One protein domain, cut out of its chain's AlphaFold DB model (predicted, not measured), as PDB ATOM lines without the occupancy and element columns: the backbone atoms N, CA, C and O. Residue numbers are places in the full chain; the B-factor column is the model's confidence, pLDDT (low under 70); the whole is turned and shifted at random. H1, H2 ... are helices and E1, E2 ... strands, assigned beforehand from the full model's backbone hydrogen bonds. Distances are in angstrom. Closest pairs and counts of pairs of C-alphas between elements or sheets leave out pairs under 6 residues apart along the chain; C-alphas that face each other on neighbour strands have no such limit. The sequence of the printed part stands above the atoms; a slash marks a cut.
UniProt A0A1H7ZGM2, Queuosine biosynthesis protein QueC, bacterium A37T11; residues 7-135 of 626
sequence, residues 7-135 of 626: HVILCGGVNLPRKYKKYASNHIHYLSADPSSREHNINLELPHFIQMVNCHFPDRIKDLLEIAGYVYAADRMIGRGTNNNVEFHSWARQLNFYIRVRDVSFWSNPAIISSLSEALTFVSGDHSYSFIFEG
ATOM      1  N   HIS A   7     286.815 277.282 337.795       92.75
ATOM      2  CA  HIS A   7     288.196 277.395 337.330       92.75
ATOM      3  C   HIS A   7     289.159 277.529 338.512       92.75
ATOM      4  O   HIS A   7     288.869 278.208 339.502       92.75
ATOM      5  N   VAL A   8     290.315 276.881 338.403       94.75
ATOM      6  CA  VAL A   8     291.432 276.963 339.348       94.75
ATOM      7  C   VAL A   8     292.569 277.708 338.663       94.75
ATOM      8  O   VAL A   8     293.005 277.304 337.589       94.75
ATOM      9  N   ILE A   9     293.033 278.786 339.286       95.75
ATOM     10  CA  ILE A   9     294.056 279.682 338.761       95.75
ATOM     11  C   ILE A   9     295.263 279.630 339.699       95.75
ATOM     12  O   ILE A   9     295.145 279.942 340.882       95.75
ATOM     13  N   LEU A  10     296.408 279.204 339.177       95.00
ATOM     14  CA  LEU A  10     297.664 279.026 339.902       95.00
ATOM     15  C   LEU A  10     298.638 280.129 339.477       95.00
ATOM     16  O   LEU A  10     299.071 280.164 338.325       95.00
ATOM     17  N   CYS A  11     298.977 281.030 340.395       93.62
ATOM     18  CA  CYS A  11     299.732 282.249 340.114       93.62
ATOM     19  C   CYS A  11     301.104 282.233 340.797       93.62
ATOM     20  O   CYS A  11     301.207 281.904 341.978       93.62
ATOM     21  N   GLY A  12     302.161 282.626 340.083       86.06
ATOM     22  CA  GLY A  12     303.504 282.752 340.677       86.06
ATOM     23  C   GLY A  12     304.185 281.406 340.971       86.06
ATOM     24  O   GLY A  12     304.943 281.270 341.934       86.06
ATOM     25  N   GLY A  13     303.897 280.383 340.158       85.38
ATOM     26  CA  GLY A  13     304.527 279.060 340.254       85.38
ATOM     27  C   GLY A  13     304.000 278.173 341.389       85.38
ATOM     28  O   GLY A  13     304.726 277.291 341.861       85.38
ATOM     29  N   VAL A  14     302.770 278.411 341.864       89.06
ATOM     30  CA  VAL A  14     302.090 277.516 342.816       89.06
ATOM     31  C   VAL A  14     301.854 276.142 342.184       89.06
ATOM     32  O   VAL A  14     301.445 276.023 341.030       89.06
ATOM     33  N   ASN A  15     302.074 275.085 342.968       87.19
ATOM     34  CA  ASN A  15     301.813 273.714 342.542       87.19
ATOM     35  C   ASN A  15     300.318 273.385 342.608       87.19
ATOM     36  O   ASN A  15     299.645 273.721 343.579       87.19
ATOM     37  N   LEU A  16     299.814 272.621 341.634       87.19
ATOM     38  CA  LEU A  16     298.421 272.172 341.625       87.19
ATOM     39  C   LEU A  16     298.075 271.367 342.900       87.19
ATOM     40  O   LEU A  16     298.646 270.288 343.124       87.19
ATOM     41  N   PRO A  17     297.090 271.809 343.709       86.25
ATOM     42  CA  PRO A  17     296.653 271.064 344.884       86.25
ATOM     43  C   PRO A  17     296.152 269.660 344.526       86.25
ATOM     44  O   PRO A  17     295.414 269.470 343.557       86.25
ATOM     45  N   ARG A  18     296.472 268.656 345.360       83.56
ATOM     46  CA  ARG A  18     296.133 267.238 345.096       83.56
ATOM     47  C   ARG A  18     294.644 267.002 344.802       83.56
ATOM     48  O   ARG A  18     294.329 266.145 343.978       83.56
ATOM     49  N   LYS A  19     293.746 267.777 345.426       83.88
ATOM     50  CA  LYS A  19     292.286 267.697 345.223       83.88
ATOM     51  C   LYS A  19     291.836 268.002 343.786       83.88
ATOM     52  O   LYS A  19     290.787 267.514 343.378       83.88
ATOM     53  N   TYR A  20     292.635 268.740 343.013       83.19
ATOM     54  CA  TYR A  20     292.305 269.151 341.646       83.19
ATOM     55  C   TYR A  20     293.000 268.321 340.563       83.19
ATOM     56  O   TYR A  20     292.763 268.552 339.387       83.19
ATOM     57  N   LYS A  21     293.784 267.290 340.915       76.75
ATOM     58  CA  LYS A  21     294.447 266.414 339.923       76.75
ATOM     59  C   LYS A  21     293.486 265.713 338.953       76.75
ATOM     60  O   LYS A  21     293.917 265.268 337.900       76.75
ATOM     61  N   LYS A  22     292.212 265.567 339.334       77.56
ATOM     62  CA  LYS A  22     291.158 264.951 338.512       77.56
ATOM     63  C   LYS A  22     290.344 265.967 337.699       77.56
ATOM     64  O   LYS A  22     289.424 265.555 337.001       77.56
ATOM     65  N   TYR A  23     290.609 267.271 337.834       79.81
ATOM     66  CA  TYR A  23     289.918 268.291 337.042       79.81
ATOM     67  C   TYR A  23     290.405 268.218 335.595       79.81
ATOM     68  O   TYR A  23     291.572 267.917 335.344       79.81
ATOM     69  N   ALA A  24     289.508 268.481 334.645       79.75
ATOM     70  CA  ALA A  24     289.901 268.586 333.248       79.75
ATOM     71  C   ALA A  24     290.819 269.806 333.047       79.75
ATOM     72  O   ALA A  24     290.691 270.820 333.740       79.75
ATOM     73  N   SER A  25     291.768 269.690 332.116       79.94
ATOM     74  CA  SER A  25     292.845 270.669 331.917       79.94
ATOM     75  C   SER A  25     292.338 272.071 331.572       79.94
ATOM     76  O   SER A  25     292.930 273.047 332.009       79.94
ATOM     77  N   ASN A  26     291.205 272.188 330.879       83.25
ATOM     78  CA  ASN A  26     290.554 273.460 330.543       83.25
ATOM     79  C   ASN A  26     290.009 274.241 331.763       83.25
ATOM     80  O   ASN A  26     289.674 275.421 331.647       83.25
ATOM     81  N   HIS A  27     289.931 273.617 332.942       88.56
ATOM     82  CA  HIS A  27     289.552 274.272 334.199       88.56
ATOM     83  C   HIS A  27     290.759 274.656 335.064       88.56
ATOM     84  O   HIS A  27     290.565 275.249 336.124       88.56
ATOM     85  N   ILE A  28     291.984 274.340 334.635       91.62
ATOM     86  CA  ILE A  28     293.219 274.633 335.369       91.62
ATOM     87  C   ILE A  28     294.051 275.619 334.553       91.62
ATOM     88  O   ILE A  28     294.420 275.351 333.415       91.62
ATOM     89  N   HIS A  29     294.360 276.751 335.168       92.50
ATOM     90  CA  HIS A  29     294.951 277.913 334.523       92.50
ATOM     91  C   HIS A  29     296.226 278.296 335.267       92.50
ATOM     92  O   HIS A  29     296.186 278.501 336.477       92.50
ATOM     93  N   TYR A  30     297.354 278.385 334.566       92.56
ATOM     94  CA  TYR A  30     298.634 278.802 335.146       92.56
ATOM     95  C   TYR A  30     298.927 280.228 334.708       92.56
ATOM     96  O   TYR A  30     298.799 280.534 333.527       92.56
ATOM     97  N   LEU A  31     299.300 281.095 335.643       92.94
ATOM     98  CA  LEU A  31     299.597 282.498 335.385       92.94
ATOM     99  C   LEU A  31     300.977 282.855 335.948       92.94
ATOM    100  O   LEU A  31     301.200 282.829 337.162       92.94
ATOM    101  N   SER A  32     301.906 283.220 335.067       90.12
ATOM    102  CA  SER A  32     303.260 283.631 335.441       90.12
ATOM    103  C   SER A  32     303.610 284.987 334.840       90.12
ATOM    104  O   SER A  32     303.531 285.192 333.627       90.12
ATOM    105  N   ALA A  33     304.030 285.889 335.726       87.44
ATOM    106  CA  ALA A  33     304.526 287.219 335.395       87.44
ATOM    107  C   ALA A  33     306.059 287.280 335.294       87.44
ATOM    108  O   ALA A  33     306.599 288.330 334.967       87.44
ATOM    109  N   ASP A  34     306.762 286.181 335.595       85.06
ATOM    110  CA  ASP A  34     308.223 286.117 335.566       85.06
ATOM    111  C   ASP A  34     308.730 285.955 334.123       85.06
ATOM    112  O   ASP A  34     308.544 284.875 333.556       85.06
ATOM    113  N   PRO A  35     309.403 286.963 333.530       80.88
ATOM    114  CA  PRO A  35     309.900 286.894 332.156       80.88
ATOM    115  C   PRO A  35     310.983 285.829 331.946       80.88
ATOM    116  O   PRO A  35     311.256 285.454 330.807       80.88
ATOM    117  N   SER A  36     311.631 285.362 333.021       80.44
ATOM    118  CA  SER A  36     312.649 284.308 332.965       80.44
ATOM    119  C   SER A  36     312.054 282.896 332.989       80.44
ATOM    120  O   SER A  36     312.724 281.926 332.619       80.44
ATOM    121  N   SER A  37     310.783 282.770 333.376       81.75
ATOM    122  CA  SER A  37     310.068 281.500 333.391       81.75
ATOM    123  C   SER A  37     309.612 281.102 331.987       81.75
ATOM    124  O   SER A  37     309.088 281.908 331.222       81.75
ATOM    125  N   ARG A  38     309.718 279.805 331.664       78.06
ATOM    126  CA  ARG A  38     309.139 279.237 330.429       78.06
ATOM    127  C   ARG A  38     307.609 279.307 330.399       78.06
ATOM    128  O   ARG A  38     307.025 279.164 329.334       78.06
ATOM    129  N   GLU A  39     306.979 279.520 331.552       82.62
ATOM    130  CA  GLU A  39     305.526 279.628 331.712       82.62
ATOM    131  C   GLU A  39     305.032 281.088 331.638       82.62
ATOM    132  O   GLU A  39     303.874 281.357 331.945       82.62
ATOM    133  N   HIS A  40     305.894 282.043 331.260       87.31
ATOM    134  CA  HIS A  40     305.557 283.465 331.155       87.31
ATOM    135  C   HIS A  40     304.406 283.735 330.171       87.31
ATOM    136  O   HIS A  40     304.562 283.650 328.946       87.31
ATOM    137  N   ASN A  41     303.260 284.136 330.715       89.62
ATOM    138  CA  ASN A  41     302.045 284.429 329.954       89.62
ATOM    139  C   ASN A  41     301.327 285.712 330.406       89.62
ATOM    140  O   ASN A  41     300.275 286.053 329.864       89.62
ATOM    141  N   ILE A  42     301.905 286.466 331.344       90.75
ATOM    142  CA  ILE A  42     301.440 287.800 331.728       90.75
ATOM    143  C   ILE A  42     302.617 288.762 331.684       90.75
ATOM    144  O   ILE A  42     303.552 288.641 332.462       90.75
ATOM    145  N   ASN A  43     302.511 289.802 330.867       89.12
ATOM    146  CA  ASN A  43     303.390 290.951 330.999       89.12
ATOM    147  C   ASN A  43     302.901 291.816 332.164       89.12
ATOM    148  O   ASN A  43     301.888 292.502 332.019       89.12
ATOM    149  N   LEU A  44     303.604 291.800 333.295       87.94
ATOM    150  CA  LEU A  44     303.378 292.693 334.431       87.94
ATOM    151  C   LEU A  44     304.640 293.542 334.637       87.94
ATOM    152  O   LEU A  44     305.614 293.084 335.225       87.94
ATOM    153  N   GLU A  45     304.646 294.783 334.147       84.38
ATOM    154  CA  GLU A  45     305.818 295.680 334.217       84.38
ATOM    155  C   GLU A  45     306.020 296.293 335.620       84.38
ATOM    156  O   GLU A  45     306.369 297.466 335.751       84.38
ATOM    157  N   LEU A  46     305.818 295.519 336.692       85.50
ATOM    158  CA  LEU A  46     306.034 295.986 338.064       85.50
ATOM    159  C   LEU A  46     307.463 296.531 338.288       85.50
ATOM    160  O   LEU A  46     307.580 297.621 338.844       85.50
ATOM    161  N   PRO A  47     308.545 295.892 337.796       82.88
ATOM    162  CA  PRO A  47     309.904 296.400 338.017       82.88
ATOM    163  C   PRO A  47     310.155 297.746 337.333       82.88
ATOM    164  O   PRO A  47     310.776 298.639 337.909       82.88
ATOM    165  N   HIS A  48     309.622 297.913 336.118       84.06
ATOM    166  CA  HIS A  48     309.689 299.177 335.389       84.06
ATOM    167  C   HIS A  48     308.827 300.253 336.055       84.06
ATOM    168  O   HIS A  48     309.227 301.411 336.112       84.06
ATOM    169  N   PHE A  49     307.665 299.882 336.598       86.88
ATOM    170  CA  PHE A  49     306.822 300.802 337.350       86.88
ATOM    171  C   PHE A  49     307.513 301.299 338.624       86.88
ATOM    172  O   PHE A  49     307.552 302.504 338.843       86.88
ATOM    173  N   ILE A  50     308.125 300.405 339.408       85.06
ATOM    174  CA  ILE A  50     308.919 300.772 340.593       85.06
ATOM    175  C   ILE A  50     310.062 301.712 340.194       85.06
ATOM    176  O   ILE A  50     310.257 302.741 340.833       85.06
ATOM    177  N   GLN A  51     310.767 301.417 339.097       83.00
ATOM    178  CA  GLN A  51     311.827 302.285 338.576       83.00
ATOM    179  C   GLN A  51     311.303 303.667 338.148       83.00
ATOM    180  O   GLN A  51     311.951 304.674 338.408       83.00
ATOM    181  N   MET A  52     310.143 303.725 337.489       83.75
ATOM    182  CA  MET A  52     309.520 304.975 337.039       83.75
ATOM    183  C   MET A  52     309.050 305.839 338.216       83.75
ATOM    184  O   MET A  52     309.140 307.061 338.140       83.75
ATOM    185  N   VAL A  53     308.524 305.218 339.273       84.25
ATOM    186  CA  VAL A  53     308.094 305.908 340.500       84.25
ATOM    187  C   VAL A  53     309.301 306.303 341.357       84.25
ATOM    188  O   VAL A  53     309.253 307.325 342.034       84.25
ATOM    189  N   ASN A  54     310.395 305.542 341.264       83.12
ATOM    190  CA  ASN A  54     311.686 305.827 341.883       83.12
ATOM    191  C   ASN A  54     311.607 305.975 343.415       83.12
ATOM    192  O   ASN A  54     312.138 306.928 343.978       83.12
ATOM    193  N   CYS A  55     310.921 305.047 344.089       82.25
ATOM    194  CA  CYS A  55     310.853 304.983 345.550       82.25
ATOM    195  C   CYS A  55     310.737 303.542 346.057       82.25
ATOM    196  O   CYS A  55     310.513 302.618 345.270       82.25
ATOM    197  N   HIS A  56     310.835 303.360 347.376       83.94
ATOM    198  CA  HIS A  56     310.590 302.064 348.004       83.94
ATOM    199  C   HIS A  56     309.130 301.632 347.877       83.94
ATOM    200  O   HIS A  56     308.220 302.419 348.147       83.94
ATOM    201  N   PHE A  57     308.904 300.368 347.517       87.88
ATOM    202  CA  PHE A  57     307.577 299.753 347.529       87.88
ATOM    203  C   PHE A  57     307.493 298.716 348.654       87.88
ATOM    204  O   PHE A  57     308.176 297.694 348.575       87.88
ATOM    205  N   PRO A  58     306.611 298.904 349.653       89.94
ATOM    206  CA  PRO A  58     306.380 297.890 350.675       89.94
ATOM    207  C   PRO A  58     305.900 296.568 350.067       89.94
ATOM    208  O   PRO A  58     305.134 296.564 349.099       89.94
ATOM    209  N   ASP A  59     306.261 295.446 350.685       91.00
ATOM    210  CA  ASP A  59     305.916 294.103 350.198       91.00
ATOM    211  C   ASP A  59     304.413 293.912 349.966       91.00
ATOM    212  O   ASP A  59     304.006 293.393 348.928       91.00
ATOM    213  N   ARG A  60     303.564 294.431 350.865       93.50
ATOM    214  CA  ARG A  60     302.098 294.394 350.700       93.50
ATOM    215  C   ARG A  60     301.623 295.145 349.454       93.50
ATOM    216  O   ARG A  60     300.644 294.746 348.831       93.50
ATOM    217  N   ILE A  61     302.300 296.229 349.076       93.62
ATOM    218  CA  ILE A  61     301.976 297.003 347.872       93.62
ATOM    219  C   ILE A  61     302.406 296.242 346.614       93.62
ATOM    220  O   ILE A  61     301.648 296.201 345.643       93.62
ATOM    221  N   LYS A  62     303.584 295.602 346.637       92.94
ATOM    222  CA  LYS A  62     304.037 294.716 345.551       92.94
ATOM    223  C   LYS A  62     303.062 293.551 345.356       92.94
ATOM    224  O   LYS A  62     302.568 293.357 344.247       92.94
ATOM    225  N   ASP A  63     302.712 292.864 346.444       95.31
ATOM    226  CA  ASP A  63     301.751 291.758 346.437       95.31
ATOM    227  C   ASP A  63     300.381 292.206 345.899       95.31
ATOM    228  O   ASP A  63     299.800 291.526 345.057       95.31
ATOM    229  N   LEU A  64     299.870 293.372 346.315       96.75
ATOM    230  CA  LEU A  64     298.592 293.901 345.824       96.75
ATOM    231  C   LEU A  64     298.604 294.128 344.302       96.75
ATOM    232  O   LEU A  64     297.630 293.793 343.625       96.75
ATOM    233  N   LEU A  65     299.686 294.699 343.761       95.06
ATOM    234  CA  LEU A  65     299.824 294.940 342.320       95.06
ATOM    235  C   LEU A  65     299.923 293.627 341.531       95.06
ATOM    236  O   LEU A  65     299.331 293.518 340.454       95.06
ATOM    237  N   GLU A  66     300.611 292.621 342.073       94.62
ATOM    238  CA  GLU A  66     300.671 291.269 341.503       94.62
ATOM    239  C   GLU A  66     299.297 290.584 341.537       94.62
ATOM    240  O   GLU A  66     298.828 290.111 340.499       94.62
ATOM    241  N   ILE A  67     298.594 290.608 342.676       96.88
ATOM    242  CA  ILE A  67     297.226 290.083 342.821       96.88
ATOM    243  C   ILE A  67     296.291 290.744 341.802       96.88
ATOM    244  O   ILE A  67     295.560 290.050 341.092       96.88
ATOM    245  N   ALA A  68     296.330 292.072 341.684       96.94
ATOM    246  CA  ALA A  68     295.505 292.801 340.727       96.94
ATOM    247  C   ALA A  68     295.840 292.445 339.269       96.94
ATOM    248  O   ALA A  68     294.928 292.277 338.454       96.94
ATOM    249  N   GLY A  69     297.126 292.266 338.954       95.06
ATOM    250  CA  GLY A  69     297.584 291.789 337.651       95.06
ATOM    251  C   GLY A  69     297.077 290.384 337.322       95.06
ATOM    252  O   GLY A  69     296.542 290.165 336.234       95.06
ATOM    253  N   TYR A  70     297.165 289.446 338.270       96.19
ATOM    254  CA  TYR A  70     296.664 288.079 338.103       96.19
ATOM    255  C   TYR A  70     295.145 288.025 337.936       96.19
ATOM    256  O   TYR A  70     294.650 287.314 337.061       96.19
ATOM    257  N   VAL A  71     294.398 288.794 338.731       96.88
ATOM    258  CA  VAL A  71     292.934 288.877 338.620       96.88
ATOM    259  C   VAL A  71     292.518 289.459 337.266       96.88
ATOM    260  O   VAL A  71     291.589 288.944 336.639       96.88
ATOM    261  N   TYR A  72     293.208 290.497 336.784       94.56
ATOM    262  CA  TYR A  72     292.964 291.063 335.458       94.56
ATOM    263  C   TYR A  72     293.300 290.068 334.337       94.56
ATOM    264  O   TYR A  72     292.489 289.865 333.433       94.56
ATOM    265  N   ALA A  73     294.451 289.398 334.408       93.38
ATOM    266  CA  ALA A  73     294.852 288.401 333.420       93.38
ATOM    267  C   ALA A  73     293.880 287.212 333.359       93.38
ATOM    268  O   ALA A  73     293.445 286.833 332.272       93.38
ATOM    269  N   ALA A  74     293.474 286.670 334.511       94.00
ATOM    270  CA  ALA A  74     292.483 285.599 334.581       94.00
ATOM    271  C   ALA A  74     291.128 286.024 333.995       94.00
ATOM    272  O   ALA A  74     290.528 285.259 333.239       94.00
ATOM    273  N   ASP A  75     290.663 287.249 334.294       92.06
ATOM    274  CA  ASP A  75     289.412 287.782 333.735       92.06
ATOM    275  C   ASP A  75     289.458 287.821 332.207       92.06
ATOM    276  O   ASP A  75     288.461 287.469 331.590       92.06
ATOM    277  N   ARG A  76     290.613 288.177 331.621       89.88
ATOM    278  CA  ARG A  76     290.857 288.252 330.167       89.88
ATOM    279  C   ARG A  76     291.037 286.890 329.491       89.88
ATOM    280  O   ARG A  76     290.699 286.748 328.315       89.88
ATOM    281  N   MET A  77     291.626 285.926 330.194       90.25
ATOM    282  CA  MET A  77     291.980 284.614 329.644       90.25
ATOM    283  C   MET A  77     290.784 283.655 329.622       90.25
ATOM    284  O   MET A  77     290.628 282.879 328.683       90.25
ATOM    285  N   ILE A  78     289.916 283.719 330.634       89.69
ATOM    286  CA  ILE A  78     288.798 282.785 330.790       89.69
ATOM    287  C   ILE A  78     287.536 283.398 330.169       89.69
ATOM    288  O   ILE A  78     286.989 284.358 330.699       89.69
ATOM    289  N   GLY A  79     287.048 282.843 329.060       84.69
ATOM    290  CA  GLY A  79     285.848 283.346 328.378       84.69
ATOM    291  C   GLY A  79     284.578 283.310 329.239       84.69
ATOM    292  O   GLY A  79     284.406 282.425 330.082       84.69
ATOM    293  N   ARG A  80     283.673 284.265 329.011       79.12
ATOM    294  CA  ARG A  80     282.269 284.190 329.450       79.12
ATOM    295  C   ARG A  80     281.430 283.507 328.355       79.12
ATOM    296  O   ARG A  80     281.912 283.311 327.240       79.12
ATOM    297  N   GLY A  81     280.194 283.111 328.664       70.81
ATOM    298  CA  GLY A  81     279.263 282.563 327.667       70.81
ATOM    299  C   GLY A  81     279.065 283.490 326.457       70.81
ATOM    300  O   GLY A  81     279.436 284.660 326.483       70.81
ATOM    301  N   THR A  82     278.480 282.984 325.367       67.25
ATOM    302  CA  THR A  82     278.261 283.819 324.172       67.25
ATOM    303  C   THR A  82     277.131 284.832 324.385       67.25
ATOM    304  O   THR A  82     276.270 284.639 325.244       67.25
ATOM    305  N   ASN A  83     277.074 285.889 323.565       61.50
ATOM    306  CA  ASN A  83     275.973 286.868 323.588       61.50
ATOM    307  C   ASN A  83     274.586 286.243 323.341       61.50
ATOM    308  O   ASN A  83     273.586 286.856 323.707       61.50
ATOM    309  N   ASN A  84     274.528 285.036 322.768       57.34
ATOM    310  CA  ASN A  84     273.288 284.290 322.552       57.34
ATOM    311  C   ASN A  84     272.841 283.521 323.808       57.34
ATOM    312  O   ASN A  84     271.700 283.074 323.887       57.34
ATOM    313  N   ASN A  85     273.716 283.373 324.806       57.16
ATOM    314  CA  ASN A  85     273.391 282.728 326.070       57.16
ATOM    315  C   ASN A  85     272.729 283.759 326.992       57.16
ATOM    316  O   ASN A  85     273.407 284.527 327.675       57.16
ATOM    317  N   VAL A  86     271.397 283.775 326.992       54.31
ATOM    318  CA  VAL A  86     270.581 284.727 327.767       54.31
ATOM    319  C   VAL A  86     270.556 284.376 329.267       54.31
ATOM    320  O   VAL A  86     270.315 285.240 330.109       54.31
ATOM    321  N   GLU A  87     270.861 283.123 329.620       54.03
ATOM    322  CA  GLU A  87     270.828 282.621 330.997       54.03
ATOM    323  C   GLU A  87     272.055 283.030 331.832       54.03
ATOM    324  O   GLU A  87     273.208 282.840 331.437       54.03
ATOM    325  N   PHE A  88     271.804 283.499 333.060       54.16
ATOM    326  CA  PHE A  88     272.825 283.967 334.007       54.16
ATOM    327  C   PHE A  88     273.913 282.922 334.320       54.16
ATOM    328  O   PHE A  88     275.099 283.257 334.371       54.16
ATOM    329  N   HIS A  89     273.536 281.650 334.487       59.69
ATOM    330  CA  HIS A  89     274.477 280.575 334.826       59.69
ATOM    331  C   HIS A  89     275.518 280.328 333.732       59.69
ATOM    332  O   HIS A  89     276.623 279.895 334.046       59.69
ATOM    333  N   SER A  90     275.203 280.666 332.476       62.62
ATOM    334  CA  SER A  90     276.134 280.534 331.349       62.62
ATOM    335  C   SER A  90     277.270 281.569 331.365       62.62
ATOM    336  O   SER A  90     278.266 281.383 330.671       62.62
ATOM    337  N   TRP A  91     277.128 282.665 332.121       71.06
ATOM    338  CA  TRP A  91     278.059 283.806 332.112       71.06
ATOM    339  C   TRP A  91     278.869 283.988 333.401       71.06
ATOM    340  O   TRP A  91     279.937 284.607 333.369       71.06
ATOM    341  N   ALA A  92     278.357 283.495 334.531       82.12
ATOM    342  CA  ALA A  92     278.962 283.666 335.848       82.12
ATOM    343  C   ALA A  92     279.950 282.528 336.162       82.12
ATOM    344  O   ALA A  92     279.548 281.380 336.371       82.12
ATOM    345  N   ARG A  93     281.247 282.849 336.221       89.00
ATOM    346  CA  ARG A  93     282.326 281.891 336.517       89.00
ATOM    347  C   ARG A  93     282.527 281.752 338.028       89.00
ATOM    348  O   ARG A  93     282.183 282.648 338.794       89.00
ATOM    349  N   GLN A  94     283.126 280.650 338.461       92.44
ATOM    350  CA  GLN A  94     283.711 280.517 339.795       92.44
ATOM    351  C   GLN A  94     285.231 280.502 339.643       92.44
ATOM    352  O   GLN A  94     285.770 279.602 338.996       92.44
ATOM    353  N   LEU A  95     285.923 281.488 340.209       94.50
ATOM    354  CA  LEU A  95     287.367 281.660 340.042       94.50
ATOM    355  C   LEU A  95     288.084 281.416 341.372       94.50
ATOM    356  O   LEU A  95     287.870 282.134 342.347       94.50
ATOM    357  N   ASN A  96     288.929 280.386 341.413       95.94
ATOM    358  CA  ASN A  96     289.659 279.983 342.614       95.94
ATOM    359  C   ASN A  96     291.151 280.250 342.433       95.94
ATOM    360  O   ASN A  96     291.827 279.510 341.718       95.94
ATOM    361  N   PHE A  97     291.653 281.298 343.074       97.50
ATOM    362  CA  PHE A  97     293.033 281.744 342.964       97.50
ATOM    363  C   PHE A  97     293.917 281.125 344.043       97.50
ATOM    364  O   PHE A  97     293.583 281.125 345.228       97.50
ATOM    365  N   TYR A  98     295.082 280.663 343.612       97.00
ATOM    366  CA  TYR A  98     296.198 280.270 344.454       97.00
ATOM    367  C   TYR A  98     297.385 281.156 344.099       97.00
ATOM    368  O   TYR A  98     297.858 281.099 342.966       97.00
ATOM    369  N   ILE A  99     297.837 281.998 345.025       96.06
ATOM    370  CA  ILE A  99     298.802 283.064 344.719       96.06
ATOM    371  C   ILE A  99     299.961 283.013 345.711       96.06
ATOM    372  O   ILE A  99     299.735 282.971 346.922       96.06
ATOM    373  N   ARG A 100     301.200 283.050 345.208       94.75
ATOM    374  CA  ARG A 100     302.370 283.309 346.056       94.75
ATOM    375  C   ARG A 100     302.464 284.786 346.414       94.75
ATOM    376  O   ARG A 100     302.401 285.627 345.527       94.75
ATOM    377  N   VAL A 101     302.651 285.076 347.695       95.31
ATOM    378  CA  VAL A 101     302.782 286.436 348.236       95.31
ATOM    379  C   VAL A 101     303.968 286.523 349.194       95.31
ATOM    380  O   VAL A 101     304.506 285.499 349.639       95.31
ATOM    381  N   ARG A 102     304.391 287.750 349.496       94.12
ATOM    382  CA  ARG A 102     305.458 288.052 350.454       94.12
ATOM    383  C   ARG A 102     304.919 288.039 351.888       94.12
ATOM    384  O   ARG A 102     305.483 287.347 352.732       94.12
ATOM    385  N   ASP A 103     303.777 288.686 352.153       95.19
ATOM    386  CA  ASP A 103     303.140 288.713 353.489       95.19
ATOM    387  C   ASP A 103     301.920 287.777 353.579       95.19
ATOM    388  O   ASP A 103     300.758 288.188 353.537       95.19
ATOM    389  N   VAL A 104     302.181 286.476 353.731       96.62
ATOM    390  CA  VAL A 104     301.124 285.448 353.824       96.62
ATOM    391  C   VAL A 104     300.187 285.695 355.001       96.62
ATOM    392  O   VAL A 104     298.986 285.453 354.883       96.62
ATOM    393  N   SER A 105     300.724 286.151 356.135       96.56
ATOM    394  CA  SER A 105     299.955 286.335 357.368       96.56
ATOM    395  C   SER A 105     298.865 287.390 357.198       96.56
ATOM    396  O   SER A 105     297.723 287.170 357.602       96.56
ATOM    397  N   PHE A 106     299.200 288.486 356.517       96.88
ATOM    398  CA  PHE A 106     298.279 289.563 356.200       96.88
ATOM    399  C   PHE A 106     297.231 289.126 355.170       96.88
ATOM    400  O   PHE A 106     296.030 289.236 355.420       96.88
ATOM    401  N   TRP A 107     297.666 288.568 354.035       97.38
ATOM    402  CA  TRP A 107     296.755 288.195 352.947       97.38
ATOM    403  C   TRP A 107     295.840 287.019 353.296       97.38
ATOM    404  O   TRP A 107     294.731 286.930 352.775       97.38
ATOM    405  N   SER A 108     296.263 286.145 354.213       96.88
ATOM    406  CA  SER A 108     295.448 285.026 354.705       96.88
ATOM    407  C   SER A 108     294.425 285.434 355.771       96.88
ATOM    408  O   SER A 108     293.682 284.582 356.261       96.88
ATOM    409  N   ASN A 109     294.362 286.717 356.147       97.62
ATOM    410  CA  ASN A 109     293.351 287.216 357.070       97.62
ATOM    411  C   ASN A 109     291.942 287.069 356.450       97.62
ATOM    412  O   ASN A 109     291.691 287.617 355.370       97.62
ATOM    413  N   PRO A 110     290.990 286.395 357.129       97.75
ATOM    414  CA  PRO A 110     289.632 286.210 356.621       97.75
ATOM    415  C   PRO A 110     288.914 287.511 356.240       97.75
ATOM    416  O   PRO A 110     288.151 287.516 355.274       97.75
ATOM    417  N   ALA A 111     289.168 288.615 356.951       97.88
ATOM    418  CA  ALA A 111     288.559 289.910 356.649       97.88
ATOM    419  C   ALA A 111     289.043 290.472 355.299       97.88
ATOM    420  O   ALA A 111     288.231 290.961 354.511       97.88
ATOM    421  N   ILE A 112     290.342 290.340 355.001       97.81
ATOM    422  CA  ILE A 112     290.946 290.776 353.732       97.81
ATOM    423  C   ILE A 112     290.416 289.931 352.573       97.81
ATOM    424  O   ILE A 112     289.950 290.483 351.574       97.81
ATOM    425  N   ILE A 113     290.420 288.602 352.728       98.06
ATOM    426  CA  ILE A 113     289.903 287.674 351.712       98.06
ATOM    427  C   ILE A 113     288.427 287.956 351.431       98.06
ATOM    428  O   ILE A 113     288.046 288.102 350.272       98.06
ATOM    429  N   SER A 114     287.600 288.064 352.477       98.12
ATOM    430  CA  SER A 114     286.163 288.308 352.325       98.12
ATOM    431  C   SER A 114     285.894 289.629 351.607       98.12
ATOM    432  O   SER A 114     285.083 289.660 350.684       98.12
ATOM    433  N   SER A 115     286.598 290.699 351.989       98.25
ATOM    434  CA  SER A 115     286.427 292.021 351.382       98.25
ATOM    435  C   SER A 115     286.834 292.036 349.903       98.25
ATOM    436  O   SER A 115     286.083 292.537 349.064       98.25
ATOM    437  N   LEU A 116     287.970 291.418 349.556       98.31
ATOM    438  CA  LEU A 116     288.423 291.305 348.168       98.31
ATOM    439  C   LEU A 116     287.462 290.459 347.319       98.31
ATOM    440  O   LEU A 116     287.083 290.859 346.216       98.31
ATOM    441  N   SER A 117     287.053 289.298 347.835       98.00
ATOM    442  CA  SER A 117     286.119 288.399 347.157       98.00
ATOM    443  C   SER A 117     284.767 289.060 346.904       98.00
ATOM    444  O   SER A 117     284.226 288.917 345.806       98.00
ATOM    445  N   GLU A 118     284.226 289.798 347.875       96.94
ATOM    446  CA  GLU A 118     282.959 290.522 347.731       96.94
ATOM    447  C   GLU A 118     283.050 291.600 346.641       96.94
ATOM    448  O   GLU A 118     282.212 291.631 345.732       96.94
ATOM    449  N   ALA A 119     284.101 292.426 346.679       96.88
ATOM    450  CA  ALA A 119     284.323 293.484 345.696       96.88
ATOM    451  C   ALA A 119     284.423 292.928 344.266       96.88
ATOM    452  O   ALA A 119     283.745 293.411 343.353       96.88
ATOM    453  N   LEU A 120     285.223 291.872 344.076       96.75
ATOM    454  CA  LEU A 120     285.431 291.248 342.769       96.75
ATOM    455  C   LEU A 120     284.179 290.534 342.247       96.75
ATOM    456  O   LEU A 120     283.848 290.673 341.070       96.75
ATOM    457  N   THR A 121     283.451 289.835 343.120       94.56
ATOM    458  CA  THR A 121     282.185 289.171 342.761       94.56
ATOM    459  C   THR A 121     281.159 290.201 342.286       94.56
ATOM    460  O   THR A 121     280.517 290.015 341.250       94.56
ATOM    461  N   PHE A 122     281.032 291.331 342.990       92.38
ATOM    462  CA  PHE A 122     280.068 292.363 342.616       92.38
ATOM    463  C   PHE A 122     280.418 293.057 341.291       92.38
ATOM    464  O   PHE A 122     279.538 293.195 340.431       92.38
ATOM    465  N   VAL A 123     281.679 293.479 341.115       92.56
ATOM    466  CA  VAL A 123     282.109 294.251 339.935       92.56
ATOM    467  C   VAL A 123     282.100 293.420 338.656       92.56
ATOM    468  O   VAL A 123     281.739 293.929 337.592       92.56
ATOM    469  N   SER A 124     282.481 292.143 338.740       90.38
ATOM    470  CA  SER A 124     282.528 291.277 337.567       90.38
ATOM    471  C   SER A 124     281.173 290.637 337.269       90.38
ATOM    472  O   SER A 124     280.870 290.377 336.102       90.38
ATOM    473  N   GLY A 125     280.338 290.435 338.294       88.19
ATOM    474  CA  GLY A 125     279.093 289.673 338.214       88.19
ATOM    475  C   GLY A 125     279.310 288.159 338.101       88.19
ATOM    476  O   GLY A 125     278.360 287.439 337.791       88.19
ATOM    477  N   ASP A 126     280.542 287.683 338.316       89.62
ATOM    478  CA  ASP A 126     280.853 286.260 338.455       89.62
ATOM    479  C   ASP A 126     280.187 285.668 339.704       89.62
ATOM    480  O   ASP A 126     279.721 286.383 340.588       89.62
ATOM    481  N   HIS A 127     280.113 284.340 339.771       89.62
ATOM    482  CA  HIS A 127     279.434 283.659 340.868       89.62
ATOM    483  C   HIS A 127     280.232 283.746 342.170       89.62
ATOM    484  O   HIS A 127     279.654 283.943 343.234       89.62
ATOM    485  N   SER A 128     281.553 283.564 342.096       93.06
ATOM    486  CA  SER A 128     282.420 283.671 343.266       93.06
ATOM    487  C   SER A 128     283.891 283.850 342.902       93.06
ATOM    488  O   SER A 128     284.370 283.341 341.884       93.06
ATOM    489  N   TYR A 129     284.609 284.517 343.807       97.00
ATOM    490  CA  TYR A 129     286.067 284.544 343.876       97.00
ATOM    491  C   TYR A 129     286.523 283.905 345.187       97.00
ATOM    492  O   TYR A 129     286.011 284.250 346.254       97.00
ATOM    493  N   SER A 130     287.500 283.004 345.127       96.81
ATOM    494  CA  SER A 130     288.185 282.475 346.310       96.81
ATOM    495  C   SER A 130     289.694 282.662 346.186       96.81
ATOM    496  O   SER A 130     290.231 282.631 345.079       96.81
ATOM    497  N   PHE A 131     290.366 282.867 347.319       97.88
ATOM    498  CA  PHE A 131     291.804 283.114 347.378       97.88
ATOM    499  C   PHE A 131     292.454 282.220 348.426       97.88
ATOM    500  O   PHE A 131     291.979 282.128 349.559       97.88
ATOM    501  N   ILE A 132     293.548 281.572 348.040       97.06
ATOM    502  CA  ILE A 132     294.462 280.868 348.934       97.06
ATOM    503  C   ILE A 132     295.858 281.417 348.670       97.06
ATOM    504  O   ILE A 132     296.361 281.362 347.547       97.06
ATOM    505  N   PHE A 133     296.469 281.962 349.714       96.88
ATOM    506  CA  PHE A 133     297.781 282.580 349.633       96.88
ATOM    507  C   PHE A 133     298.850 281.639 350.183       96.88
ATOM    508  O   PHE A 133     298.679 281.034 351.241       96.88
ATOM    509  N   GLU A 134     299.952 281.513 349.451       94.81
ATOM    510  CA  GLU A 134     301.119 280.720 349.839       94.81
ATOM    511  C   GLU A 134     302.357 281.616 349.923       94.81
ATOM    512  O   GLU A 134     302.434 282.663 349.282       94.81
ATOM    513  N   GLY A 135     303.344 281.211 350.720       91.81
ATOM    514  CA  GLY A 135     304.613 281.933 350.803       91.81
ATOM    515  C   GLY A 135     305.483 281.744 349.564       91.81
ATOM    516  O   GLY A 135     305.272 280.839 348.752       91.81
TER     517      GLY A 135
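Overview. This is residues 7 to 135 of the 626 residues of the protein "Queuosine biosynthesis protein QueC" of bacterium A37T11 (UniProt A0A1H7ZGM2). A twisted sheet of four strands has the long helix H2 packed slantwise over one face, with H4 on that same face at the edge strand E5. H1 sits at one end of the long axis, where residues 51 to 57 stick out, and the loop 78 to 93 reaches out at the other. The printed part has 129 residues, with elements in the order E1 E2 E3 H1 H2 E4 H3 H4 E5; the sheet, E2 E1 E4 E5, is parallel and the class is mixed. It is compact, with a radius of gyration of the C-alphas of 15.5 A and spans of 48 by 32 by 29 A.

Along the chain. E1, residues 7 to 11, begins at C-alpha 7 (288.196, 277.395, 337.330). E2 is 28 to 31, E3 42 to 44, H1 46 to 53. H2, 59 to 77, is 26.6 A long. E4, 94 to 101, is 21.7 A; H3 is 104 to 107; H4, 110 to 124, is 21.0 A. E5, 128 to 135, is 23.5 A and ends at C-alpha 135 (304.613, 281.933, 350.803).

Arrangement. Across the parallel neighbour strands E2 and E1, N 29 and O 8 are within hydrogen-bond range at 2.8 A; across E1 and E4, also parallel neighbours, N 9 and O 96 are within it at 2.8 A; and across the parallel neighbours E4 and E5, N 97 and O 130 are within it at 2.8 A. H2 lies over E1 and E4, height 8.7 A; the closest C-alphas of H2 and E4 are Asp 63 and Val 101, 5.7 A. E4, H3, H4 and E5 form a strand-helix-strand unit, two parallel neighbours with helices between, its crossover right-handed. H3 is over E5. H1 and H2 only just touch, with 3 pairs of C-alphas within 8 A, closest Leu 46 and Leu 65, 7.6 A. E3 pairs with no named strand. In H1, H2 and H4 every O i to N i+4 pair is within hydrogen-bond range; H3 is too short for one.

Size, cuts and confidence. The C-alphas of Cys 55 and Asn 84 are the two farthest apart, 48.7 A. The printed part has no cut. The links E1 to E2 and H2 to E4 are long. Residues 82 to 90 have pLDDT under 70.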